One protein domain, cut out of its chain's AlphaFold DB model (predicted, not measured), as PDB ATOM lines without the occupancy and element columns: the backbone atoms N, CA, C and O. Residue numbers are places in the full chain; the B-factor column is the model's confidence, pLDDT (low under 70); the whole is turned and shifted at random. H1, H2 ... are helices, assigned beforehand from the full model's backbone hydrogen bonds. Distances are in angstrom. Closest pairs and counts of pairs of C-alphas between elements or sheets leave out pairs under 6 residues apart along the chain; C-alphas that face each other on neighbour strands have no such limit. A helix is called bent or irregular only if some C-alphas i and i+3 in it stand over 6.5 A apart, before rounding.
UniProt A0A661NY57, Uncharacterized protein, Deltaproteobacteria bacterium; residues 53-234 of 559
ATOM      1  N   LEU A  53      61.069   0.011  62.519       87.81
ATOM      2  CA  LEU A  53      59.919   0.901  62.519       87.81
ATOM      3  C   LEU A  53      59.821   1.561  61.137       87.81
ATOM      4  O   LEU A  53      60.833   1.723  60.464       87.81
ATOM      5  N   ASP A  54      58.645   2.015  60.718       91.56
ATOM      6  CA  ASP A  54      58.501   2.875  59.539       91.56
ATOM      7  C   ASP A  54      57.909   4.263  59.873       91.56
ATOM      8  O   ASP A  54      57.336   4.509  60.944       91.56
ATOM      9  N   LEU A  55      58.037   5.216  58.942       93.31
ATOM     10  CA  LEU A  55      57.495   6.569  59.113       93.31
ATOM     11  C   LEU A  55      55.972   6.576  59.330       93.31
ATOM     12  O   LEU A  55      55.449   7.447  60.034       93.31
ATOM     13  N   GLN A  56      55.234   5.643  58.727       93.25
ATOM     14  CA  GLN A  56      53.784   5.561  58.883       93.25
ATOM     15  C   GLN A  56      53.415   5.136  60.309       93.25
ATOM     16  O   GLN A  56      52.494   5.711  60.886       93.25
ATOM     17  N   GLN A  57      54.173   4.231  60.925       94.19
ATOM     18  CA  GLN A  57      53.999   3.830  62.318       94.19
ATOM     19  C   GLN A  57      54.268   4.987  63.292       94.19
ATOM     20  O   GLN A  57      53.499   5.160  64.237       94.19
ATOM     21  N   LEU A  58      55.270   5.842  63.035       94.50
ATOM     22  CA  LEU A  58      55.464   7.084  63.804       94.50
ATOM     23  C   LEU A  58      54.258   8.029  63.697       94.50
ATOM     24  O   LEU A  58      53.804   8.613  64.685       94.50
ATOM     25  N   ILE A  59      53.749   8.204  62.474       96.25
ATOM     26  CA  ILE A  59      52.587   9.052  62.201       96.25
ATOM     27  C   ILE A  59      51.350   8.503  62.920       96.25
ATOM     28  O   ILE A  59      50.605   9.282  63.518       96.25
ATOM     29  N   ASP A  60      51.145   7.189  62.880       96.75
ATOM     30  CA  ASP A  60      50.025   6.516  63.529       96.75
ATOM     31  C   ASP A  60      50.140   6.591  65.056       96.75
ATOM     32  O   ASP A  60      49.134   6.841  65.714       96.75
ATOM     33  N   ALA A  61      51.346   6.463  65.625       96.25
ATOM     34  CA  ALA A  61      51.584   6.561  67.068       96.25
ATOM     35  C   ALA A  61      51.208   7.950  67.588       96.25
ATOM     36  O   ALA A  61      50.433   8.094  68.535       96.25
ATOM     37  N   ARG A  62      51.658   8.995  66.886       97.00
ATOM     38  CA  ARG A  62      51.232  10.366  67.170       97.00
ATOM     39  C   ARG A  62      49.728  10.558  66.959       97.00
ATOM     40  O   ARG A  62      49.081  11.262  67.731       97.00
ATOM     41  N   GLY A  63      49.164   9.955  65.914       97.62
ATOM     42  CA  GLY A  63      47.727   9.969  65.654       97.62
ATOM     43  C   GLY A  63      46.914   9.336  66.784       97.62
ATOM     44  O   GLY A  63      45.839   9.837  67.111       97.62
ATOM     45  N   LEU A  64      47.434   8.277  67.407       97.38
ATOM     46  CA  LEU A  64      46.815   7.609  68.547       97.38
ATOM     47  C   LEU A  64      46.868   8.482  69.804       97.38
ATOM     48  O   LEU A  64      45.825   8.661  70.424       97.38
ATOM     49  N   ALA A  65      48.009   9.109  70.108       96.50
ATOM     50  CA  ALA A  65      48.120  10.086  71.200       96.50
ATOM     51  C   ALA A  65      47.103  11.233  71.050       96.50
ATOM     52  O   ALA A  65      46.384  11.597  71.981       96.50
ATOM     53  N   LEU A  66      46.955  11.757  69.827       97.00
ATOM     54  CA  LEU A  66      45.939  12.766  69.533       97.00
ATOM     55  C   LEU A  66      44.518  12.237  69.747       97.00
ATOM     56  O   LEU A  66      43.663  12.969  70.237       97.00
ATOM     57  N   LEU A  67      44.232  10.997  69.362       96.25
ATOM     58  CA  LEU A  67      42.902  10.416  69.514       96.25
ATOM     59  C   LEU A  67      42.505  10.243  70.988       96.25
ATOM     60  O   LEU A  67      41.351  10.523  71.336       96.25
ATOM     61  N   THR A  68      43.444   9.787  71.821       92.62
ATOM     62  CA  THR A  68      43.243   9.543  73.258       92.62
ATOM     63  C   THR A  68      43.235  10.832  74.078       92.62
ATOM     64  O   THR A  68      42.663  10.848  75.161       92.62
ATOM     65  N   GLY A  69      43.740  11.939  73.526       91.31
ATOM     66  CA  GLY A  69      43.759  13.245  74.192       91.31
ATOM     67  C   GLY A  69      45.052  13.527  74.955       91.31
ATOM     68  O   GLY A  69      45.107  14.485  75.720       91.31
ATOM     69  N   ASP A  70      46.098  12.734  74.722       94.50
ATOM     70  CA  ASP A  70      47.436  12.964  75.261       94.50
ATOM     71  C   ASP A  70      48.181  13.997  74.393       94.50
ATOM     72  O   ASP A  70      48.998  13.684  73.519       94.50
ATOM     73  N   ASP A  71      47.821  15.268  74.589       94.50
ATOM     74  CA  ASP A  71      48.357  16.391  73.813       94.50
ATOM     75  C   ASP A  71      49.858  16.604  74.055       94.50
ATOM     76  O   ASP A  71      50.574  17.067  73.164       94.50
ATOM     77  N   GLU A  72      50.356  16.254  75.241       94.44
ATOM     78  CA  GLU A  72      51.778  16.328  75.564       94.44
ATOM     79  C   GLU A  72      52.579  15.286  74.785       94.44
ATOM     80  O   GLU A  72      53.561  15.643  74.121       94.44
ATOM     81  N   ALA A  73      52.125  14.032  74.766       94.25
ATOM     82  CA  ALA A  73      52.759  13.007  73.955       94.25
ATOM     83  C   ALA A  73      52.692  13.340  72.464       94.25
ATOM     84  O   ALA A  73      53.688  13.235  71.746       94.25
ATOM     85  N   ALA A  74      51.537  13.808  71.985       96.25
ATOM     86  CA  ALA A  74      51.364  14.188  70.589       96.25
ATOM     87  C   ALA A  74      52.290  15.340  70.157       96.25
ATOM     88  O   ALA A  74      52.782  15.337  69.020       96.25
ATOM     89  N   ARG A  75      52.535  16.321  71.042       95.06
ATOM     90  CA  ARG A  75      53.519  17.397  70.829       95.06
ATOM     91  C   ARG A  75      54.944  16.857  70.830       95.06
ATOM     92  O   ARG A  75      55.699  17.162  69.913       95.06
ATOM     93  N   SER A  76      55.277  16.007  71.793       93.50
ATOM     94  CA  SER A  76      56.601  15.389  71.920       93.50
ATOM     95  C   SER A  76      56.966  14.555  70.683       93.50
ATOM     96  O   SER A  76      58.058  14.684  70.130       93.50
ATOM     97  N   LEU A  77      56.014  13.778  70.159       94.38
ATOM     98  CA  LEU A  77      56.184  12.986  68.937       94.38
ATOM     99  C   LEU A  77      56.145  13.830  67.649       94.38
ATOM    100  O   LEU A  77      56.596  13.369  66.599       94.38
ATOM    101  N   HIS A  78      55.619  15.062  67.685       94.94
ATOM    102  CA  HIS A  78      55.496  15.909  66.494       94.94
ATOM    103  C   HIS A  78      56.856  16.243  65.879       94.94
ATOM    104  O   HIS A  78      57.024  16.090  64.669       94.94
ATOM    105  N   GLY A  79      57.825  16.656  66.703       90.69
ATOM    106  CA  GLY A  79      59.169  17.001  66.233       90.69
ATOM    107  C   GLY A  79      59.872  15.819  65.560       90.69
ATOM    108  O   GLY A  79      60.512  15.988  64.524       90.69
ATOM    109  N   LEU A  80      59.678  14.609  66.096       91.31
ATOM    110  CA  LEU A  80      60.215  13.376  65.523       91.31
ATOM    111  C   LEU A  80      59.581  13.061  64.160       91.31
ATOM    112  O   LEU A  80      60.292  12.837  63.183       91.31
ATOM    113  N   VAL A  81      58.248  13.108  64.068       94.06
ATOM    114  CA  VAL A  81      57.523  12.898  62.802       94.06
ATOM    115  C   VAL A  81      57.926  13.937  61.752       94.06
ATOM    116  O   VAL A  81      58.120  13.585  60.592       94.06
ATOM    117  N   ALA A  82      58.043  15.212  62.135       93.75
ATOM    118  CA  ALA A  82      58.430  16.287  61.226       93.75
ATOM    119  C   ALA A  82      59.843  16.073  60.668       93.75
ATOM    120  O   ALA A  82      60.029  16.141  59.456       93.75
ATOM    121  N   ARG A  83      60.804  15.726  61.533       92.06
ATOM    122  CA  ARG A  83      62.185  15.418  61.141       92.06
ATOM    123  C   ARG A  83      62.252  14.283  60.122       92.06
ATOM    124  O   ARG A  83      62.883  14.438  59.086       92.06
ATOM    125  N   TRP A  84      61.582  13.163  60.382       92.75
ATOM    126  CA  TRP A  84      61.630  12.019  59.466       92.75
ATOM    127  C   TRP A  84      60.850  12.253  58.171       92.75
ATOM    128  O   TRP A  84      61.267  11.788  57.112       92.75
ATOM    129  N   ARG A  85      59.749  13.015  58.213       94.31
ATOM    130  CA  ARG A  85      59.069  13.473  56.990       94.31
ATOM    131  C   ARG A  85      59.981  14.329  56.122       94.31
ATOM    132  O   ARG A  85      59.936  14.189  54.905       94.31
ATOM    133  N   GLU A  86      60.767  15.202  56.745       95.56
ATOM    134  CA  GLU A  86      61.753  16.023  56.050       95.56
ATOM    135  C   GLU A  86      62.838  15.157  55.420       95.56
ATOM    136  O   GLU A  86      63.063  15.228  54.216       95.56
ATOM    137  N   PHE A  87      63.431  14.277  56.227       94.06
ATOM    138  CA  PHE A  87      64.494  13.370  55.813       94.06
ATOM    139  C   PHE A  87      64.089  12.506  54.609       94.06
ATOM    140  O   PHE A  87      64.838  12.385  53.645       94.06
ATOM    141  N   TYR A  88      62.870  11.953  54.614       95.88
ATOM    142  CA  TYR A  88      62.371  11.127  53.513       95.88
ATOM    143  C   TYR A  88      61.710  11.901  52.371       95.88
ATOM    144  O   TYR A  88      61.247  11.269  51.419       95.88
ATOM    145  N   ARG A  89      61.645  13.239  52.418       96.31
ATOM    146  CA  ARG A  89      60.888  14.030  51.435       96.31
ATOM    147  C   ARG A  89      61.345  13.751  50.005       96.31
ATOM    148  O   ARG A  89      60.514  13.426  49.158       96.31
ATOM    149  N   GLU A  90      62.644  13.857  49.737       95.75
ATOM    150  CA  GLU A  90      63.202  13.657  48.393       95.75
ATOM    151  C   GLU A  90      63.088  12.203  47.933       95.75
ATOM    152  O   GLU A  90      62.736  11.945  46.782       95.75
ATOM    153  N   ARG A  91      63.296  11.242  48.839       95.19
ATOM    154  CA  ARG A  91      63.134   9.809  48.552       95.19
ATOM    155  C   ARG A  91      61.696   9.470  48.157       95.19
ATOM    156  O   ARG A  91      61.471   8.854  47.120       95.19
ATOM    157  N   LEU A  92      60.711   9.937  48.926       95.12
ATOM    158  CA  LEU A  92      59.287   9.774  48.607       95.12
ATOM    159  C   LEU A  92      58.917  10.476  47.291       95.12
ATOM    160  O   LEU A  92      58.107   9.964  46.520       95.12
ATOM    161  N   ALA A  93      59.512  11.642  47.028       94.81
ATOM    162  CA  ALA A  93      59.274  12.415  45.815       94.81
ATOM    163  C   ALA A  93      59.990  11.858  44.576       94.81
ATOM    164  O   ALA A  93      59.610  12.219  43.463       94.81
ATOM    165  N   SER A  94      61.001  11.001  44.720       96.12
ATOM    166  CA  SER A  94      61.764  10.427  43.605       96.12
ATOM    167  C   SER A  94      61.410   8.965  43.312       96.12
ATOM    168  O   SER A  94      61.548   8.563  42.157       96.12
ATOM    169  N   ASP A  95      60.863   8.211  44.279       97.88
ATOM    170  CA  ASP A  95      60.532   6.786  44.120       97.88
ATOM    171  C   ASP A  95      59.556   6.530  42.954       97.88
ATOM    172  O   ASP A  95      58.389   6.938  42.956       97.88
ATOM    173  N   GLN A  96      60.056   5.846  41.922       97.56
ATOM    174  CA  GLN A  96      59.316   5.608  40.683       97.56
ATOM    175  C   GLN A  96      58.128   4.664  40.888       97.56
ATOM    176  O   GLN A  96      57.061   4.885  40.313       97.56
ATOM    177  N   GLN A  97      58.284   3.639  41.731       97.31
ATOM    178  CA  GLN A  97      57.229   2.666  42.010       97.31
ATOM    179  C   GLN A  97      56.059   3.323  42.749       97.31
ATOM    180  O   GLN A  97      54.902   3.117  42.380       97.31
ATOM    181  N   LEU A  98      56.335   4.169  43.743       96.75
ATOM    182  CA  LEU A  98      55.326   4.935  44.463       96.75
ATOM    183  C   LEU A  98      54.588   5.899  43.528       96.75
ATOM    184  O   LEU A  98      53.356   5.943  43.554       96.75
ATOM    185  N   LYS A  99      55.307   6.610  42.646       96.88
ATOM    186  CA  LYS A  99      54.698   7.451  41.597       96.88
ATOM    187  C   LYS A  99      53.802   6.648  40.661       96.88
ATOM    188  O   LYS A  99      52.698   7.089  40.349       96.88
ATOM    189  N   GLN A 100      54.247   5.471  40.228       97.69
ATOM    190  CA  GLN A 100      53.471   4.600  39.350       97.69
ATOM    191  C   GLN A 100      52.193   4.107  40.043       97.69
ATOM    192  O   GLN A 100      51.114   4.176  39.454       97.69
ATOM    193  N   LEU A 101      52.294   3.650  41.295       97.31
ATOM    194  CA  LEU A 101      51.146   3.228  42.099       97.31
ATOM    195  C   LEU A 101      50.157   4.381  42.297       97.31
ATOM    196  O   LEU A 101      48.959   4.202  42.076       97.31
ATOM    197  N   GLN A 102      50.649   5.571  42.644       95.56
ATOM    198  CA  GLN A 102      49.823   6.766  42.803       95.56
ATOM    199  C   GLN A 102      49.136   7.153  41.484       95.56
ATOM    200  O   GLN A 102      47.922   7.339  41.463       95.56
ATOM    201  N   GLY A 103      49.860   7.153  40.362       96.56
ATOM    202  CA  GLY A 103      49.294   7.429  39.039       96.56
ATOM    203  C   GLY A 103      48.223   6.415  38.614       96.56
ATOM    204  O   GLY A 103      47.202   6.795  38.036       96.56
ATOM    205  N   GLN A 104      48.397   5.131  38.942       97.25
ATOM    206  CA  GLN A 104      47.372   4.104  38.718       97.25
ATOM    207  C   GLN A 104      46.119   4.353  39.567       97.25
ATOM    208  O   GLN A 104      45.003   4.245  39.053       97.25
ATOM    209  N   ILE A 105      46.297   4.697  40.846       95.94
ATOM    210  CA  ILE A 105      45.209   5.032  41.771       95.94
ATOM    211  C   ILE A 105      44.439   6.261  41.274       95.94
ATOM    212  O   ILE A 105      43.212   6.213  41.178       95.94
ATOM    213  N   ASP A 106      45.137   7.329  40.893       94.94
ATOM    214  CA  ASP A 106      44.526   8.587  40.457       94.94
ATOM    215  C   ASP A 106      43.809   8.436  39.112       94.94
ATOM    216  O   ASP A 106      42.680   8.910  38.944       94.94
ATOM    217  N   SER A 107      44.404   7.699  38.170       94.69
ATOM    218  CA  SER A 107      43.764   7.355  36.896       94.69
ATOM    219  C   SER A 107      42.488   6.536  37.111       94.69
ATOM    220  O   SER A 107      41.437   6.830  36.524       94.69
ATOM    221  N   LEU A 108      42.538   5.545  38.009       94.19
ATOM    222  CA  LEU A 108      41.377   4.741  38.377       94.19
ATOM    223  C   LEU A 108      40.291   5.596  39.042       94.19
ATOM    224  O   LEU A 108      39.122   5.496  38.663       94.19
ATOM    225  N   PHE A 109      40.663   6.488  39.959       95.19
ATOM    226  CA  PHE A 109      39.730   7.383  40.636       95.19
ATOM    227  C   PHE A 109      39.049   8.346  39.655       95.19
ATOM    228  O   PHE A 109      37.819   8.411  39.590       95.19
ATOM    229  N   ALA A 110      39.819   9.018  38.796       92.56
ATOM    230  CA  ALA A 110      39.294   9.902  37.752       92.56
ATOM    231  C   ALA A 110      38.411   9.154  36.736       92.56
ATOM    232  O   ALA A 110      37.452   9.703  36.184       92.56
ATOM    233  N   SER A 111      38.731   7.890  36.460       90.00
ATOM    234  CA  SER A 111      37.930   6.990  35.633       90.00
ATOM    235  C   SER A 111      36.579   6.674  36.292       90.00
ATOM    236  O   SER A 111      35.554   6.789  35.614       90.00
ATOM    237  N   MET A 112      36.563   6.370  37.596       91.69
ATOM    238  CA  MET A 112      35.354   6.088  38.391       91.69
ATOM    239  C   MET A 112      34.447   7.313  38.544       91.69
ATOM    240  O   MET A 112      33.234   7.200  38.390       91.69
ATOM    241  N   LEU A 113      35.013   8.507  38.739       90.38
ATOM    242  CA  LEU A 113      34.240   9.755  38.819       90.38
ATOM    243  C   LEU A 113      33.450  10.073  37.532       90.38
ATOM    244  O   LEU A 113      32.499  10.857  37.567       90.38
ATOM    245  N   ARG A 114      33.824   9.471  36.394       84.06
ATOM    246  CA  ARG A 114      33.144   9.616  35.092       84.06
ATOM    247  C   ARG A 114      32.122   8.505  34.805       84.06
ATOM    248  O   ARG A 114      31.297   8.660  33.905       84.06
ATOM    249  N   ASP A 115      32.142   7.401  35.556       74.19
ATOM    250  CA  ASP A 115      31.358   6.184  35.278       74.19
ATOM    251  C   ASP A 115      29.835   6.330  35.238       74.19
ATOM    252  O   ASP A 115      29.224   5.664  34.392       74.19
ATOM    253  N   PRO A 116      29.186   7.179  36.061       68.94
ATOM    254  CA  PRO A 116      27.733   7.335  35.999       68.94
ATOM    255  C   PRO A 116      27.231   7.704  34.595       68.94
ATOM    256  O   PRO A 116      26.090   7.417  34.251       68.94
ATOM    257  N   ARG A 117      28.101   8.283  33.756       70.19
ATOM    258  CA  ARG A 117      27.793   8.733  32.395       70.19
ATOM    259  C   ARG A 117      28.289   7.792  31.294       70.19
ATOM    260  O   ARG A 117      28.062   8.082  30.124       70.19
ATOM    261  N   ARG A 118      28.951   6.673  31.621       81.38
ATOM    262  CA  ARG A 118      29.494   5.769  30.591       81.38
ATOM    263  C   ARG A 118      28.405   4.971  29.866       81.38
ATOM    264  O   ARG A 118      27.524   4.422  30.542       81.38
ATOM    265  N   PRO A 119      28.487   4.828  28.530       86.88
ATOM    266  CA  PRO A 119      27.627   3.934  27.760       86.88
ATOM    267  C   PRO A 119      27.790   2.460  28.158       86.88
ATOM    268  O   PRO A 119      28.892   1.989  28.447       86.88
ATOM    269  N   THR A 120      26.704   1.681  28.096       86.56
ATOM    270  CA  THR A 120      26.729   0.241  28.423       86.56
ATOM    271  C   THR A 120      27.723  -0.544  27.562       86.56
ATOM    272  O   THR A 120      28.366  -1.469  28.060       86.56
ATOM    273  N   ALA A 121      27.898  -0.170  26.292       87.06
ATOM    274  CA  ALA A 121      28.853  -0.814  25.389       87.06
ATOM    275  C   ALA A 121      30.299  -0.739  25.913       87.06
ATOM    276  O   ALA A 121      31.031  -1.729  25.853       87.06
ATOM    277  N   GLU A 122      30.699   0.392  26.497       87.62
ATOM    278  CA  GLU A 122      32.025   0.549  27.101       87.62
ATOM    279  C   GLU A 122      32.175  -0.286  28.371       87.62
ATOM    280  O   GLU A 122      33.197  -0.940  28.567       87.62
ATOM    281  N   LEU A 123      31.141  -0.334  29.215       88.06
ATOM    282  CA  LEU A 123      31.152  -1.162  30.424       88.06
ATOM    283  C   LEU A 123      31.285  -2.648  30.082       88.06
ATOM    284  O   LEU A 123      32.047  -3.367  30.727       88.06
ATOM    285  N   ARG A 124      30.615  -3.104  29.013       90.25
ATOM    286  CA  ARG A 124      30.793  -4.464  28.485       90.25
ATOM    287  C   ARG A 124      32.230  -4.716  28.052       90.25
ATOM    288  O   ARG A 124      32.747  -5.792  28.336       90.25
ATOM    289  N   ARG A 125      32.892  -3.745  27.408       89.19
ATOM    290  CA  ARG A 125      34.320  -3.860  27.069       89.19
ATOM    291  C   ARG A 125      35.165  -3.990  28.334       89.19
ATOM    292  O   ARG A 125      35.984  -4.896  28.385       89.19
ATOM    293  N   VAL A 126      34.935  -3.182  29.369       88.06
ATOM    294  CA  VAL A 126      35.675  -3.298  30.643       88.06
ATOM    295  C   VAL A 126      35.531  -4.702  31.243       88.06
ATOM    296  O   VAL A 126      36.530  -5.336  31.559       88.06
ATOM    297  N   VAL A 127      34.306  -5.230  31.329       89.12
ATOM    298  CA  VAL A 127      34.050  -6.580  31.870       89.12
ATOM    299  C   VAL A 127      34.613  -7.690  30.974       89.12
ATOM    300  O   VAL A 127      35.001  -8.747  31.469       89.12
ATOM    301  N   LYS A 128      34.651  -7.488  29.651       87.88
ATOM    302  CA  LYS A 128      35.231  -8.456  28.708       87.88
ATOM    303  C   LYS A 128      36.743  -8.596  28.914       87.88
ATOM    304  O   LYS A 128      37.233  -9.715  28.851       87.88
ATOM    305  N   HIS A 129      37.441  -7.490  29.171       88.31
ATOM    306  CA  HIS A 129      38.899  -7.470  29.343       88.31
ATOM    307  C   HIS A 129      39.350  -7.673  30.800       88.31
ATOM    308  O   HIS A 129      40.544  -7.796  31.050       88.31
ATOM    309  N   SER A 130      38.433  -7.712  31.773       86.56
ATOM    310  CA  SER A 130      38.794  -8.041  33.156       86.56
ATOM    311  C   SER A 130      39.079  -9.545  33.310       86.56
ATOM    312  O   SER A 130      38.250 -10.342  32.843       86.56
ATOM    313  N   PRO A 131      40.157  -9.944  34.014       88.19
ATOM    314  CA  PRO A 131      40.482 -11.347  34.267       88.19
ATOM    315  C   PRO A 131      39.321 -12.122  34.902       88.19
ATOM    316  O   PRO A 131      38.523 -11.572  35.675       88.19
ATOM    317  N   LEU A 132      39.184 -13.407  34.562       84.69
ATOM    318  CA  LEU A 132      38.082 -14.235  35.053       84.69
ATOM    319  C   LEU A 132      38.147 -14.406  36.575       84.69
ATOM    320  O   LEU A 132      37.112 -14.291  37.235       84.69
ATOM    321  N   GLU A 133      39.346 -14.560  37.134       88.06
ATOM    322  CA  GLU A 133      39.592 -14.754  38.567       88.06
ATOM    323  C   GLU A 133      39.025 -13.597  39.397       88.06
ATOM    324  O   GLU A 133      38.469 -13.795  40.474       88.06
ATOM    325  N   GLN A 134      39.080 -12.372  38.866       86.62
ATOM    326  CA  GLN A 134      38.548 -11.190  39.548       86.62
ATOM    327  C   GLN A 134      37.012 -11.158  39.555       86.62
ATOM    328  O   GLN A 134      36.398 -10.639  40.496       86.62
ATOM    329  N   ARG A 135      36.382 -11.723  38.517       86.94
ATOM    330  CA  ARG A 135      34.922 -11.760  38.346       86.94
ATOM    331  C   ARG A 135      34.273 -12.889  39.137       86.94
ATOM    332  O   ARG A 135      33.173 -12.682  39.657       86.94
ATOM    333  N   ILE A 136      34.938 -14.040  39.265       87.88
ATOM    334  CA  ILE A 136      34.402 -15.252  39.913       87.88
ATOM    335  C   ILE A 136      33.766 -14.960  41.284       87.88
ATOM    336  O   ILE A 136      32.614 -15.341  41.481       87.88
ATOM    337  N   PRO A 137      34.399 -14.229  42.224       86.25
ATOM    338  CA  PRO A 137      33.797 -14.014  43.542       86.25
ATOM    339  C   PRO A 137      32.548 -13.119  43.519       86.25
ATOM    340  O   PRO A 137      31.751 -13.131  44.460       86.25
ATOM    341  N   VAL A 138      32.387 -12.283  42.487       84.81
ATOM    342  CA  VAL A 138      31.201 -11.430  42.316       84.81
ATOM    343  C   VAL A 138      30.094 -12.227  41.638       84.81
ATOM    344  O   VAL A 138      29.015 -12.379  42.207       84.81
ATOM    345  N   VAL A 139      30.391 -12.799  40.471       86.06
ATOM    346  CA  VAL A 139      29.438 -13.591  39.687       86.06
ATOM    347  C   VAL A 139      28.971 -14.806  40.486       86.06
ATOM    348  O   VAL A 139      27.776 -15.042  40.586       86.06
ATOM    349  N   GLY A 140      29.875 -15.515  41.163       87.19
ATOM    350  CA  GLY A 140      29.536 -16.658  42.011       87.19
ATOM    351  C   GLY A 140      28.549 -16.316  43.133       87.19
ATOM    352  O   GLY A 140      27.668 -17.118  43.426       87.19
ATOM    353  N   ARG A 141      28.621 -15.111  43.721       86.31
ATOM    354  CA  ARG A 141      27.615 -14.651  44.700       86.31
ATOM    355  C   ARG A 141      26.249 -14.434  44.056       86.31
ATOM    356  O   ARG A 141      25.246 -14.825  44.643       86.31
ATOM    357  N   TRP A 142      26.203 -13.862  42.855       88.25
ATOM    358  CA  TRP A 142      24.952 -13.714  42.110       88.25
ATOM    359  C   TRP A 142      24.348 -15.061  41.730       88.25
ATOM    360  O   TRP A 142      23.152 -15.256  41.922       88.25
ATOM    361  N   LEU A 143      25.166 -16.002  41.252       88.44
ATOM    362  CA  LEU A 143      24.710 -17.346  40.900       88.44
ATOM    363  C   LEU A 143      24.152 -18.076  42.126       88.44
ATOM    364  O   LEU A 143      23.044 -18.596  42.056       88.44
ATOM    365  N   ARG A 144      24.848 -18.036  43.272       90.00
ATOM    366  CA  ARG A 144      24.336 -18.602  44.533       90.00
ATOM    367  C   ARG A 144      22.998 -17.990  44.947       90.00
ATOM    368  O   ARG A 144      22.082 -18.724  45.292       90.00
ATOM    369  N   ALA A 145      22.856 -16.667  44.863       86.69
ATOM    370  CA  ALA A 145      21.591 -15.999  45.174       86.69
ATOM    371  C   ALA A 145      20.460 -16.399  44.209       86.69
ATOM    372  O   ALA A 145      19.309 -16.504  44.622       86.69
ATOM    373  N   ILE A 146      20.775 -16.629  42.931       88.06
ATOM    374  CA  ILE A 146      19.814 -17.115  41.935       88.06
ATOM    375  C   ILE A 146      19.363 -18.541  42.264       88.06
ATOM    376  O   ILE A 146      18.159 -18.785  42.263       88.06
ATOM    377  N   PHE A 147      20.297 -19.446  42.575       90.88
ATOM    378  CA  PHE A 147      19.978 -20.817  42.985       90.88
ATOM    379  C   PHE A 147      19.116 -20.841  44.245       90.88
ATOM    380  O   PHE A 147      18.047 -21.443  44.241       90.88
ATOM    381  N   TRP A 148      19.513 -20.099  45.279       90.38
ATOM    382  CA  TRP A 148      18.765 -20.061  46.530       90.38
ATOM    383  C   TRP A 148      17.344 -19.505  46.337       90.38
ATOM    384  O   TRP A 148      16.377 -20.102  46.802       90.38
ATOM    385  N   ARG A 149      17.167 -18.429  45.559       88.88
ATOM    386  CA  ARG A 149      15.824 -17.911  45.223       88.88
ATOM    387  C   ARG A 149      14.973 -18.883  44.404       88.88
ATOM    388  O   ARG A 149      13.765 -18.696  44.338       88.88
ATOM    389  N   ALA A 150      15.591 -19.863  43.753       88.25
ATOM    390  CA  ALA A 150      14.910 -20.941  43.047       88.25
ATOM    391  C   ALA A 150      14.706 -22.191  43.928       88.25
ATOM    392  O   ALA A 150      14.355 -23.238  43.403       88.25
ATOM    393  N   GLY A 151      14.963 -22.109  45.240       89.44
ATOM    394  CA  GLY A 151      14.839 -23.242  46.160       89.44
ATOM    395  C   GLY A 151      15.953 -24.289  46.036       89.44
ATOM    396  O   GLY A 151      15.859 -25.345  46.648       89.44
ATOM    397  N   VAL A 152      17.014 -24.010  45.270       92.81
ATOM    398  CA  VAL A 152      18.154 -24.920  45.096       92.81
ATOM    399  C   VAL A 152      19.207 -24.607  46.153       92.81
ATOM    400  O   VAL A 152      19.936 -23.616  46.035       92.81
ATOM    401  N   LEU A 153      19.292 -25.448  47.182       90.88
ATOM    402  CA  LEU A 153      20.281 -25.328  48.260       90.88
ATOM    403  C   LEU A 153      21.458 -26.285  48.046       90.88
ATOM    404  O   LEU A 153      22.601 -25.953  48.355       90.88
ATOM    405  N   PHE A 154      21.182 -27.446  47.454       92.00
ATOM    406  CA  PHE A 154      22.144 -28.489  47.132       92.00
ATOM    407  C   PHE A 154      22.106 -28.826  45.636       92.00
ATOM    408  O   PHE A 154      21.062 -28.685  44.998       92.00
ATOM    409  N   PRO A 155      23.200 -29.360  45.058       91.31
ATOM    410  CA  PRO A 155      23.229 -29.757  43.646       91.31
ATOM    411  C   PRO A 155      22.086 -30.702  43.239       91.31
ATOM    412  O   PRO A 155      21.510 -30.552  42.165       91.31
ATOM    413  N   ARG A 156      21.704 -31.631  44.127       92.19
ATOM    414  CA  ARG A 156      20.596 -32.579  43.912       92.19
ATOM    415  C   ARG A 156      19.222 -31.919  43.776       92.19
ATOM    416  O   ARG A 156      18.344 -32.491  43.137       92.19
ATOM    417  N   ASP A 157      19.028 -30.722  44.331       92.50
ATOM    418  CA  ASP A 157      17.732 -30.035  44.290       92.50
ATOM    419  C   ASP A 157      17.387 -29.572  42.869       92.50
ATOM    420  O   ASP A 157      16.216 -29.424  42.535       92.50
ATOM    421  N   VAL A 158      18.385 -29.434  41.985       90.44
ATOM    422  CA  VAL A 158      18.170 -29.106  40.566       90.44
ATOM    423  C   VAL A 158      17.314 -30.165  39.863       90.44
ATOM    424  O   VAL A 158      16.522 -29.822  38.986       90.44
ATOM    425  N   ALA A 159      17.434 -31.438  40.252       91.19
ATOM    426  CA  ALA A 159      16.643 -32.526  39.675       91.19
ATOM    427  C   ALA A 159      15.160 -32.468  40.081       91.19
ATOM    428  O   ALA A 159      14.321 -33.037  39.390       91.19
ATOM    429  N   ARG A 160      14.838 -31.769  41.178       92.62
ATOM    430  CA  ARG A 160      13.472 -31.612  41.701       92.62
ATOM    431  C   ARG A 160      12.700 -30.476  41.030       92.62
ATOM    432  O   ARG A 160      11.500 -30.357  41.240       92.62
ATOM    433  N   LEU A 161      13.381 -29.650  40.239       92.50
ATOM    434  CA  LEU A 161      12.764 -28.553  39.509       92.50
ATOM    435  C   LEU A 161      11.979 -29.071  38.296       92.50
ATOM    436  O   LEU A 161      12.467 -29.890  37.506       92.50
ATOM    437  N   THR A 162      10.797 -28.506  38.082       95.69
ATOM    438  CA  THR A 162      10.008 -28.710  36.862       95.69
ATOM    439  C   THR A 162      10.772 -28.233  35.616       95.69
ATOM    440  O   THR A 162      11.785 -27.527  35.698       95.69
ATOM    441  N   ALA A 163      10.323 -28.635  34.423       94.25
ATOM    442  CA  ALA A 163      10.935 -28.189  33.166       94.25
ATOM    443  C   ALA A 163      10.920 -26.652  33.032       94.25
ATOM    444  O   ALA A 163      11.937 -26.045  32.681       94.25
ATOM    445  N   ASP A 164       9.808 -26.021  33.412       94.62
ATOM    446  CA  ASP A 164       9.639 -24.567  33.370       94.62
ATOM    447  C   ASP A 164      10.553 -23.844  34.364       94.62
ATOM    448  O   ASP A 164      11.197 -22.847  34.018       94.62
ATOM    449  N   GLU A 165      10.671 -24.352  35.594       92.69
ATOM    450  CA  GLU A 165      11.578 -23.795  36.602       92.69
ATOM    451  C   GLU A 165      13.039 -23.907  36.173       92.69
ATOM    452  O   GLU A 165      13.788 -22.933  36.295       92.69
ATOM    453  N   ARG A 166      13.438 -25.053  35.602       93.69
ATOM    454  CA  ARG A 166      14.785 -25.239  35.042       93.69
ATOM    455  C   ARG A 166      15.055 -24.270  33.902       93.69
ATOM    456  O   ARG A 166      16.114 -23.646  33.884       93.69
ATOM    457  N   SER A 167      14.103 -24.084  32.991       93.25
ATOM    458  CA  SER A 167      14.230 -23.129  31.884       93.25
ATOM    459  C   SER A 167      14.425 -21.692  32.394       93.25
ATOM    460  O   SER A 167      15.397 -21.016  32.030       93.25
ATOM    461  N   ARG A 168      13.583 -21.248  33.340       92.44
ATOM    462  CA  ARG A 168      13.692 -19.925  33.985       92.44
ATOM    463  C   ARG A 168      15.013 -19.757  34.738       92.44
ATOM    464  O   ARG A 168      15.635 -18.693  34.665       92.44
ATOM    465  N   LEU A 169      15.455 -20.788  35.458       91.19
ATOM    466  CA  LEU A 169      16.732 -20.794  36.170       91.19
ATOM    467  C   LEU A 169      17.899 -20.651  35.185       91.19
ATOM    468  O   LEU A 169      18.720 -19.750  35.348       91.19
ATOM    469  N   CYS A 170      17.933 -21.445  34.115       91.25
ATOM    470  CA  CYS A 170      18.945 -21.364  33.060       91.25
ATOM    471  C   CYS A 170      19.015 -19.969  32.418       91.25
ATOM    472  O   CYS A 170      20.108 -19.427  32.234       91.25
ATOM    473  N   GLN A 171      17.870 -19.346  32.126       90.44
ATOM    474  CA  GLN A 171      17.823 -17.981  31.597       90.44
ATOM    475  C   GLN A 171      18.409 -16.957  32.589       90.44
ATOM    476  O   GLN A 171      19.228 -16.110  32.209       90.44
ATOM    477  N   LYS A 172      18.053 -17.053  33.878       88.44
ATOM    478  CA  LYS A 172      18.612 -16.196  34.940       88.44
ATOM    479  C   LYS A 172      20.121 -16.390  35.101       88.44
ATOM    480  O   LYS A 172      20.843 -15.405  35.234       88.44
ATOM    481  N   LEU A 173      20.609 -17.630  35.045       88.50
ATOM    482  CA  LEU A 173      22.038 -17.938  35.134       88.50
ATOM    483  C   LEU A 173      22.805 -17.351  33.941       88.50
ATOM    484  O   LEU A 173      23.802 -16.663  34.150       88.50
ATOM    485  N   ARG A 174      22.309 -17.523  32.705       85.94
ATOM    486  CA  ARG A 174      22.929 -16.960  31.488       85.94
ATOM    487  C   ARG A 174      23.038 -15.434  31.542       85.94
ATOM    488  O   ARG A 174      24.102 -14.884  31.268       85.94
ATOM    489  N   THR A 175      21.968 -14.743  31.937       85.56
ATOM    490  CA  THR A 175      21.960 -13.269  32.069       85.56
ATOM    491  C   THR A 175      22.796 -12.758  33.250       85.56
ATOM    492  O   THR A 175      23.127 -11.574  33.306       85.56
ATOM    493  N   ALA A 176      23.152 -13.622  34.204       82.19
ATOM    494  CA  ALA A 176      24.004 -13.287  35.342       82.19
ATOM    495  C   ALA A 176      25.489 -13.621  35.135       82.19
ATOM    496  O   ALA A 176      26.321 -13.051  35.835       82.19
ATOM    497  N   SER A 177      25.835 -14.517  34.206       81.12
ATOM    498  CA  SER A 177      27.218 -14.957  33.971       81.12
ATOM    499  C   SER A 177      27.826 -14.430  32.671       81.12
ATOM    500  O   SER A 177      29.037 -14.223  32.616       81.12
ATOM    501  N   LEU A 178      27.016 -14.156  31.641       83.19
ATOM    502  CA  LEU A 178      27.503 -13.730  30.328       83.19
ATOM    503  C   LEU A 178      27.439 -12.202  30.176       83.19
ATOM    504  O   LEU A 178      26.342 -11.653  30.048       83.19
ATOM    505  N   PRO A 179      28.578 -11.484  30.072       82.12
ATOM    506  CA  PRO A 179      28.590 -10.018  29.990       82.12
ATOM    507  C   PRO A 179      27.776  -9.434  28.827       82.12
ATOM    508  O   PRO A 179      27.255  -8.325  28.926       82.12
ATOM    509  N   ARG A 180      27.651 -10.178  27.718       86.31
ATOM    510  CA  ARG A 180      26.842  -9.779  26.553       86.31
ATOM    511  C   ARG A 180      25.340  -9.759  26.852       86.31
ATOM    512  O   ARG A 180      24.630  -8.953  26.261       86.31
ATOM    513  N   LEU A 181      24.888 -10.622  27.761       85.50
ATOM    514  CA  LEU A 181      23.483 -10.786  28.143       85.50
ATOM    515  C   LEU A 181      23.144 -10.088  29.466       85.50
ATOM    516  O   LEU A 181      21.977 -10.013  29.834       85.50
ATOM    517  N   MET A 182      24.149  -9.582  30.188       88.50
ATOM    518  CA  MET A 182      23.925  -8.820  31.410       88.50
ATOM    519  C   MET A 182      23.205  -7.501  31.117       88.50
ATOM    520  O   MET A 182      23.553  -6.747  30.198       88.50
ATOM    521  N   GLU A 183      22.241  -7.207  31.983       88.19
ATOM    522  CA  GLU A 183      21.563  -5.920  32.058       88.19
ATOM    523  C   GLU A 183      22.558  -4.798  32.396       88.19
ATOM    524  O   GLU A 183      23.539  -4.996  33.123       88.19
ATOM    525  N   SER A 184      22.288  -3.590  31.892       87.19
ATOM    526  CA  SER A 184      23.170  -2.425  32.044       87.19
ATOM    527  C   SER A 184      23.539  -2.134  33.502       87.19
ATOM    528  O   SER A 184      24.692  -1.823  33.794       87.19
ATOM    529  N   TRP A 185      22.588  -2.249  34.434       85.75
ATOM    530  CA  TRP A 185      22.849  -1.982  35.849       85.75
ATOM    531  C   TRP A 185      23.764  -3.045  36.477       85.75
ATOM    532  O   TRP A 185      24.679  -2.678  37.208       85.75
ATOM    533  N   ARG A 186      23.618  -4.336  36.133       87.50
ATOM    534  CA  ARG A 186      24.522  -5.404  36.610       87.50
ATOM    535  C   ARG A 186      25.943  -5.182  36.122       87.50
ATOM    536  O   ARG A 186      26.882  -5.304  36.901       87.50
ATOM    537  N   LEU A 187      26.105  -4.804  34.854       89.00
ATOM    538  CA  LEU A 187      27.416  -4.464  34.296       89.00
ATOM    539  C   LEU A 187      28.067  -3.317  35.061       89.00
ATOM    540  O   LEU A 187      29.233  -3.418  35.429       89.00
ATOM    541  N   ARG A 188      27.309  -2.253  35.346       88.50
ATOM    542  CA  ARG A 188      27.804  -1.141  36.160       88.50
ATOM    543  C   ARG A 188      28.216  -1.626  37.557       88.50
ATOM    544  O   ARG A 188      29.296  -1.262  38.002       88.50
ATOM    545  N   VAL A 189      27.405  -2.454  38.232       88.12
ATOM    546  CA  VAL A 189      27.713  -2.956  39.590       88.12
ATOM    547  C   VAL A 189      28.971  -3.819  39.571       88.12
ATOM    548  O   VAL A 189      29.828  -3.679  40.440       88.12
ATOM    549  N   LEU A 190      29.115  -4.688  38.567       89.44
ATOM    550  CA  LEU A 190      30.305  -5.516  38.401       89.44
ATOM    551  C   LEU A 190      31.551  -4.655  38.191       89.44
ATOM    552  O   LEU A 190      32.548  -4.858  38.876       89.44
ATOM    553  N   VAL A 191      31.491  -3.675  37.284       91.06
ATOM    554  CA  VAL A 191      32.604  -2.747  37.038       91.06
ATOM    555  C   VAL A 191      32.949  -1.966  38.304       91.06
ATOM    556  O   VAL A 191      34.124  -1.880  38.649       91.06
ATOM    557  N   TRP A 192      31.949  -1.456  39.025       90.56
ATOM    558  CA  TRP A 192      32.149  -0.771  40.299       90.56
ATOM    559  C   TRP A 192      32.866  -1.667  41.321       90.56
ATOM    560  O   TRP A 192      33.905  -1.269  41.840       90.56
ATOM    561  N   LEU A 193      32.396  -2.901  41.543       90.44
ATOM    562  CA  LEU A 193      33.016  -3.850  42.480       90.44
ATOM    563  C   LEU A 193      34.455  -4.215  42.102       90.44
ATOM    564  O   LEU A 193      35.313  -4.335  42.976       90.44
ATOM    565  N   LEU A 194      34.723  -4.419  40.810       90.25
ATOM    566  CA  LEU A 194      36.069  -4.715  40.316       90.25
ATOM    567  C   LEU A 194      37.018  -3.544  40.584       90.25
ATOM    568  O   LEU A 194      38.139  -3.745  41.049       90.25
ATOM    569  N   ARG A 195      36.557  -2.316  40.333       91.25
ATOM    570  CA  ARG A 195      37.355  -1.106  40.548       91.25
ATOM    571  C   ARG A 195      37.559  -0.795  42.022       91.25
ATOM    572  O   ARG A 195      38.683  -0.493  42.396       91.25
ATOM    573  N   ASP A 196      36.532  -0.937  42.858       91.44
ATOM    574  CA  ASP A 196      36.656  -0.758  44.310       91.44
ATOM    575  C   ASP A 196      37.711  -1.717  44.880       91.44
ATOM    576  O   ASP A 196      38.646  -1.287  45.548       91.44
ATOM    577  N   ARG A 197      37.668  -3.003  44.502       91.69
ATOM    578  CA  ARG A 197      38.708  -3.981  44.872       91.69
ATOM    579  C   ARG A 197      40.099  -3.585  44.391       91.69
ATOM    580  O   ARG A 197      41.067  -3.756  45.128       91.69
ATOM    581  N   GLN A 198      40.206  -3.062  43.172       93.12
ATOM    582  CA  GLN A 198      41.480  -2.600  42.637       93.12
ATOM    583  C   GLN A 198      42.009  -1.381  43.407       93.12
ATOM    584  O   GLN A 198      43.198  -1.348  43.708       93.12
ATOM    585  N   VAL A 199      41.148  -0.426  43.787       94.25
ATOM    586  CA  VAL A 199      41.517   0.706  44.657       94.25
ATOM    587  C   VAL A 199      42.046   0.192  45.993       94.25
ATOM    588  O   VAL A 199      43.119   0.618  46.413       94.25
ATOM    589  N   LEU A 200      41.349  -0.755  46.635       92.00
ATOM    590  CA  LEU A 200      41.801  -1.354  47.897       92.00
ATOM    591  C   LEU A 200      43.188  -1.997  47.748       92.00
ATOM    592  O   LEU A 200      44.073  -1.743  48.560       92.00
ATOM    593  N   ARG A 201      43.388  -2.788  46.686       94.19
ATOM    594  CA  ARG A 201      44.656  -3.477  46.415       94.19
ATOM    595  C   ARG A 201      45.801  -2.500  46.160       94.19
ATOM    596  O   ARG A 201      46.885  -2.679  46.701       94.19
ATOM    597  N   LEU A 202      45.581  -1.499  45.312       95.81
ATOM    598  CA  LEU A 202      46.605  -0.508  44.985       95.81
ATOM    599  C   LEU A 202      46.940   0.369  46.194       95.81
ATOM    600  O   LEU A 202      48.109   0.660  46.413       95.81
ATOM    601  N   SER A 203      45.939   0.736  46.999       93.31
ATOM    602  CA  SER A 203      46.152   1.512  48.227       93.31
ATOM    603  C   SER A 203      46.989   0.735  49.244       93.31
ATOM    604  O   SER A 203      47.906   1.304  49.821       93.31
ATOM    605  N   ALA A 204      46.723  -0.567  49.417       92.06
ATOM    606  CA  ALA A 204      47.530  -1.429  50.284       92.06
ATOM    607  C   ALA A 204      48.987  -1.508  49.804       92.06
ATOM    608  O   ALA A 204      49.892  -1.209  50.570       92.06
ATOM    609  N   ARG A 205      49.209  -1.769  48.507       96.19
ATOM    610  CA  ARG A 205      50.559  -1.798  47.912       96.19
ATOM    611  C   ARG A 205      51.302  -0.471  48.024       96.19
ATOM    612  O   ARG A 205      52.517  -0.449  48.168       96.19
ATOM    613  N   ARG A 206      50.584   0.649  47.906       95.19
ATOM    614  CA  ARG A 206      51.148   1.987  48.113       95.19
ATOM    615  C   ARG A 206      51.615   2.147  49.557       95.19
ATOM    616  O   ARG A 206      52.724   2.622  49.764       95.19
ATOM    617  N   ASP A 207      50.778   1.783  50.525       92.31
ATOM    618  CA  ASP A 207      51.119   1.886  51.945       92.31
ATOM    619  C   ASP A 207      52.291   0.947  52.309       92.31
ATOM    620  O   ASP A 207      53.212   1.386  52.990       92.31
ATOM    621  N   GLU A 208      52.325  -0.280  51.773       93.62
ATOM    622  CA  GLU A 208      53.464  -1.214  51.881       93.62
ATOM    623  C   GLU A 208      54.751  -0.595  51.318       93.62
ATOM    624  O   GLU A 208      55.768  -0.540  52.004       93.62
ATOM    625  N   ARG A 209      54.695  -0.029  50.103       95.56
ATOM    626  CA  ARG A 209      55.860   0.613  49.482       95.56
ATOM    627  C   ARG A 209      56.367   1.809  50.282       95.56
ATOM    628  O   ARG A 209      57.572   2.023  50.355       95.56
ATOM    629  N   VAL A 210      55.467   2.603  50.867       93.81
ATOM    630  CA  VAL A 210      55.854   3.715  51.750       93.81
ATOM    631  C   VAL A 210      56.606   3.184  52.968       93.81
ATOM    632  O   VAL A 210      57.648   3.746  53.296       93.81
ATOM    633  N   ALA A 211      56.126   2.107  53.598       92.06
ATOM    634  CA  ALA A 211      56.803   1.496  54.739       92.06
ATOM    635  C   ALA A 211      58.220   1.017  54.372       92.06
ATOM    636  O   ALA A 211      59.182   1.408  55.025       92.06
ATOM    637  N   GLU A 212      58.369   0.291  53.256       93.38
ATOM    638  CA  GLU A 212      59.664  -0.216  52.765       93.38
ATOM    639  C   GLU A 212      60.721   0.881  52.558       93.38
ATOM    640  O   GLU A 212      61.908   0.677  52.813       93.38
ATOM    641  N   ILE A 213      60.319   2.049  52.046       94.44
ATOM    642  CA  ILE A 213      61.261   3.121  51.684       94.44
ATOM    643  C   ILE A 213      61.432   4.179  52.773       94.44
ATOM    644  O   ILE A 213      62.181   5.135  52.567       94.44
ATOM    645  N   THR A 214      60.764   4.031  53.918       94.00
ATOM    646  CA  THR A 214      60.878   4.964  55.048       94.00
ATOM    647  C   THR A 214      61.194   4.273  56.382       94.00
ATOM    648  O   THR A 214      60.520   4.554  57.378       94.00
ATOM    649  N   PRO A 215      62.218   3.396  56.440       92.81
ATOM    650  CA  PRO A 215      62.575   2.703  57.674       92.81
ATOM    651  C   PRO A 215      63.112   3.700  58.709       92.81
ATOM    652  O   PRO A 215      63.927   4.554  58.397       92.81
ATOM    653  N   VAL A 216      62.681   3.634  59.955       89.50
ATOM    654  CA  VAL A 216      63.112   4.522  61.031       89.50
ATOM    655  C   VAL A 216      63.842   3.693  62.074       89.50
ATOM    656  O   VAL A 216      63.321   2.680  62.531       89.50
ATOM    657  N   SER A 217      65.012   4.156  62.514       84.06
ATOM    658  CA  SER A 217      65.674   3.535  63.655       84.06
ATOM    659  C   SER A 217      65.207   4.146  64.978       84.06
ATOM    660  O   SER A 217      65.268   5.360  65.191       84.06
ATOM    661  N   LEU A 218      64.786   3.291  65.913       78.25
ATOM    662  CA  LEU A 218      64.468   3.690  67.290       78.25
ATOM    663  C   LEU A 218      65.709   4.147  68.078       78.25
ATOM    664  O   LEU A 218      65.572   4.875  69.071       78.25
ATOM    665  N   SER A 219      66.917   3.760  67.642       78.69
ATOM    666  CA  SER A 219      68.178   4.210  68.249       78.69
ATOM    667  C   SER A 219      68.341   5.726  68.180       78.69
ATOM    668  O   SER A 219      68.866   6.323  69.117       78.69
ATOM    669  N   ASP A 220      67.808   6.348  67.130       79.75
ATOM    670  CA  ASP A 220      68.007   7.768  66.815       79.75
ATOM    671  C   ASP A 220      67.061   8.682  67.616       79.75
ATOM    672  O   ASP A 220      67.082   9.911  67.496       79.75
ATOM    673  N   CYS A 221      66.203   8.078  68.443       82.75
ATOM    674  CA  CYS A 221      65.283   8.775  69.326       82.75
ATOM    675  C   CYS A 221      65.924   9.007  70.707       82.75
ATOM    676  O   CYS A 221      66.477   8.059  71.281       82.75
ATOM    677  N   PRO A 222      65.793  10.218  71.291       86.12
ATOM    678  CA  PRO A 222      66.153  10.476  72.685       86.12
ATOM    679  C   PRO A 222      65.501   9.457  73.637       86.12
ATOM    680  O   PRO A 222      64.352   9.080  73.389       86.12
ATOM    681  N   PRO A 223      66.159   9.040  74.737       86.38
ATOM    682  CA  PRO A 223      65.658   7.973  75.613       86.38
ATOM    683  C   PRO A 223      64.225   8.190  76.119       86.38
ATOM    684  O   PRO A 223      63.411   7.269  76.098       86.38
ATOM    685  N   THR A 224      63.888   9.425  76.497       85.19
ATOM    686  CA  THR A 224      62.547   9.810  76.964       85.19
ATOM    687  C   THR A 224      61.488   9.669  75.868       85.19
ATOM    688  O   THR A 224      60.427   9.088  76.089       85.19
ATOM    689  N   LEU A 225      61.792  10.128  74.650       89.31
ATOM    690  CA  LEU A 225      60.908   9.971  73.492       89.31
ATOM    691  C   LEU A 225      60.801   8.517  73.039       89.31
ATOM    692  O   LEU A 225      59.748   8.123  72.549       89.31
ATOM    693  N   ARG A 226      61.860   7.720  73.213       90.44
ATOM    694  CA  ARG A 226      61.858   6.293  72.884       90.44
ATOM    695  C   ARG A 226      60.862   5.530  73.751       90.44
ATOM    696  O   ARG A 226      60.059   4.788  73.203       90.44
ATOM    697  N   GLN A 227      60.865   5.751  75.067       88.75
ATOM    698  CA  GLN A 227      59.899   5.123  75.980       88.75
ATOM    699  C   GLN A 227      58.459   5.515  75.636       88.75
ATOM    700  O   GLN A 227      57.582   4.658  75.522       88.75
ATOM    701  N   LEU A 228      58.228   6.811  75.408       91.62
ATOM    702  CA  LEU A 228      56.922   7.319  75.008       91.62
ATOM    703  C   LEU A 228      56.450   6.703  73.686       91.62
ATOM    704  O   LEU A 228      55.314   6.251  73.576       91.62
ATOM    705  N   LEU A 229      57.319   6.686  72.676       92.44
ATOM    706  CA  LEU A 229      57.022   6.101  71.376       92.44
ATOM    707  C   LEU A 229      56.726   4.605  71.508       92.44
ATOM    708  O   LEU A 229      55.717   4.157  70.970       92.44
ATOM    709  N   GLN A 230      57.539   3.861  72.263       91.62
ATOM    710  CA  GLN A 230      57.344   2.430  72.488       91.62
ATOM    711  C   GLN A 230      55.955   2.136  73.062       91.62
ATOM    712  O   GLN A 230      55.245   1.306  72.503       91.62
ATOM    713  N   ARG A 231      55.502   2.901  74.069       91.31
ATOM    714  CA  ARG A 231      54.136   2.783  74.616       91.31
ATOM    715  C   ARG A 231      53.073   2.839  73.515       91.31
ATOM    716  O   ARG A 231      52.180   1.996  73.466       91.31
ATOM    717  N   TYR A 232      53.150   3.830  72.627       94.62
ATOM    718  CA  TYR A 232      52.168   3.982  71.552       94.62
ATOM    719  C   TYR A 232      52.317   2.926  70.451       94.62
ATOM    720  O   TYR A 232      51.314   2.539  69.849       94.62
ATOM    721  N   LEU A 233      53.527   2.426  70.195       93.56
ATOM    722  CA  LEU A 233      53.753   1.312  69.271       93.56
ATOM    723  C   LEU A 233      53.160   0.005  69.800       93.56
ATOM    724  O   LEU A 233      52.500  -0.699  69.034       93.56
ATOM    725  N   ASP A 234      53.305  -0.273  71.094       92.00
ATOM    726  CA  ASP A 234      52.709  -1.443  71.748       92.00
ATOM    727  C   ASP A 234      51.177  -1.370  71.689       92.00
ATOM    728  O   ASP A 234      50.504  -2.317  71.276       92.00
TER     729      ASP A 234
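Overview. This is residues 53 to 234 of the 559 residues of an uncharacterized protein of Deltaproteobacteria bacterium (UniProt A0A661NY57). One long helix, H9, is the shaft of a rod-like, all-helix domain, with H4 side by side with it and helices gathered at both ends. At one end the hairpin of H1 and H2, with H10 across it, makes a small head; at the other, H6 and H8 make a narrow V with H7 at its wide end, while H5 packs on the first part of H9. The 182 printed residues hold ten named helices, H1 to H10 in order, and no named strand. The whole is extended, with a radius of gyration of the C-alphas of 25.2 A, and spans 78 by 34 by 25 A.

Arrangement. H9, residues 184 to 213, is the hub, touching five helices. H4, residues 96 to 112, touches it at a shallow tilt of 22 degrees, opposite ways; the closest C-alphas, of Leu 101 and Arg 206, are 6.1 A apart. H5, residues 120 to 129, touches residues 184 to 191 of H9 at a steep tilt of 49 degrees, the same way, closest at C-alphas 120 and 184, 5.7 A. Residues 134 to 138 of H6, residues 132 to 149, touch H9, closest at C-alphas 134 and 194, 7.0 A. H6 is only just irregular, with C-alphas 134 and 137 6.8 A apart, and has a kink of 34 degrees near residue 139. H8, residues 163 to 177, touches H6 at a shallow tilt of 28 degrees, opposite ways, closest at C-alphas 177 and 139, 6.3 A. H7, residues 155 to 160, is close to H8 but not clearly touching, closest at C-alphas 158 and 166, 7.5 A. H3, residues 89 to 94, only just touches H9, with 3 pairs of C-alphas within 8 A, closest at C-alphas 92 and 213, 7.6 A. H1, residues 55 to 68, and H9 touch only at their ends, only just, with 3 pairs of C-alphas within 8 A; C-alphas 56 and 211 are closest, 6.5 A. H1 and H2, residues 71 to 87, form a hairpin, closest at C-alphas 62 and 74, 5.1 A. H10, residues 223 to 234, is about perpendicular to H1, at 81 degrees, and touches it with residues 229 to 233, closest at C-alphas 232 and 61, 5.2 A. Every O i to N i+4 pair is within hydrogen-bond range in H1, H3, H4, H5, H8, H9 and H10; H2 has 11 of 13, H6 11 of 14, and H7 0 of 2 but 3 of 3 O i to N i+3 pairs.

Along the chain. H9 is 43.2 A long, from C-alpha 184 at (23.170, -2.425, 32.044) to C-alpha 213 at (61.261, 3.121, 51.684). H6 is 24.7 A long, H2 24.4 A, H4 24.1 A, H8 21.0 A and H1 20.3 A. H10 ends at C-alpha 234, (52.709, -1.443, 71.748).

Size, cuts and confidence. The C-alphas of Ala 163 and Pro 222 are the two farthest apart, 78.1 A. The printed part has no cut and no long link. Residue 116 alone has a pLDDT under 70.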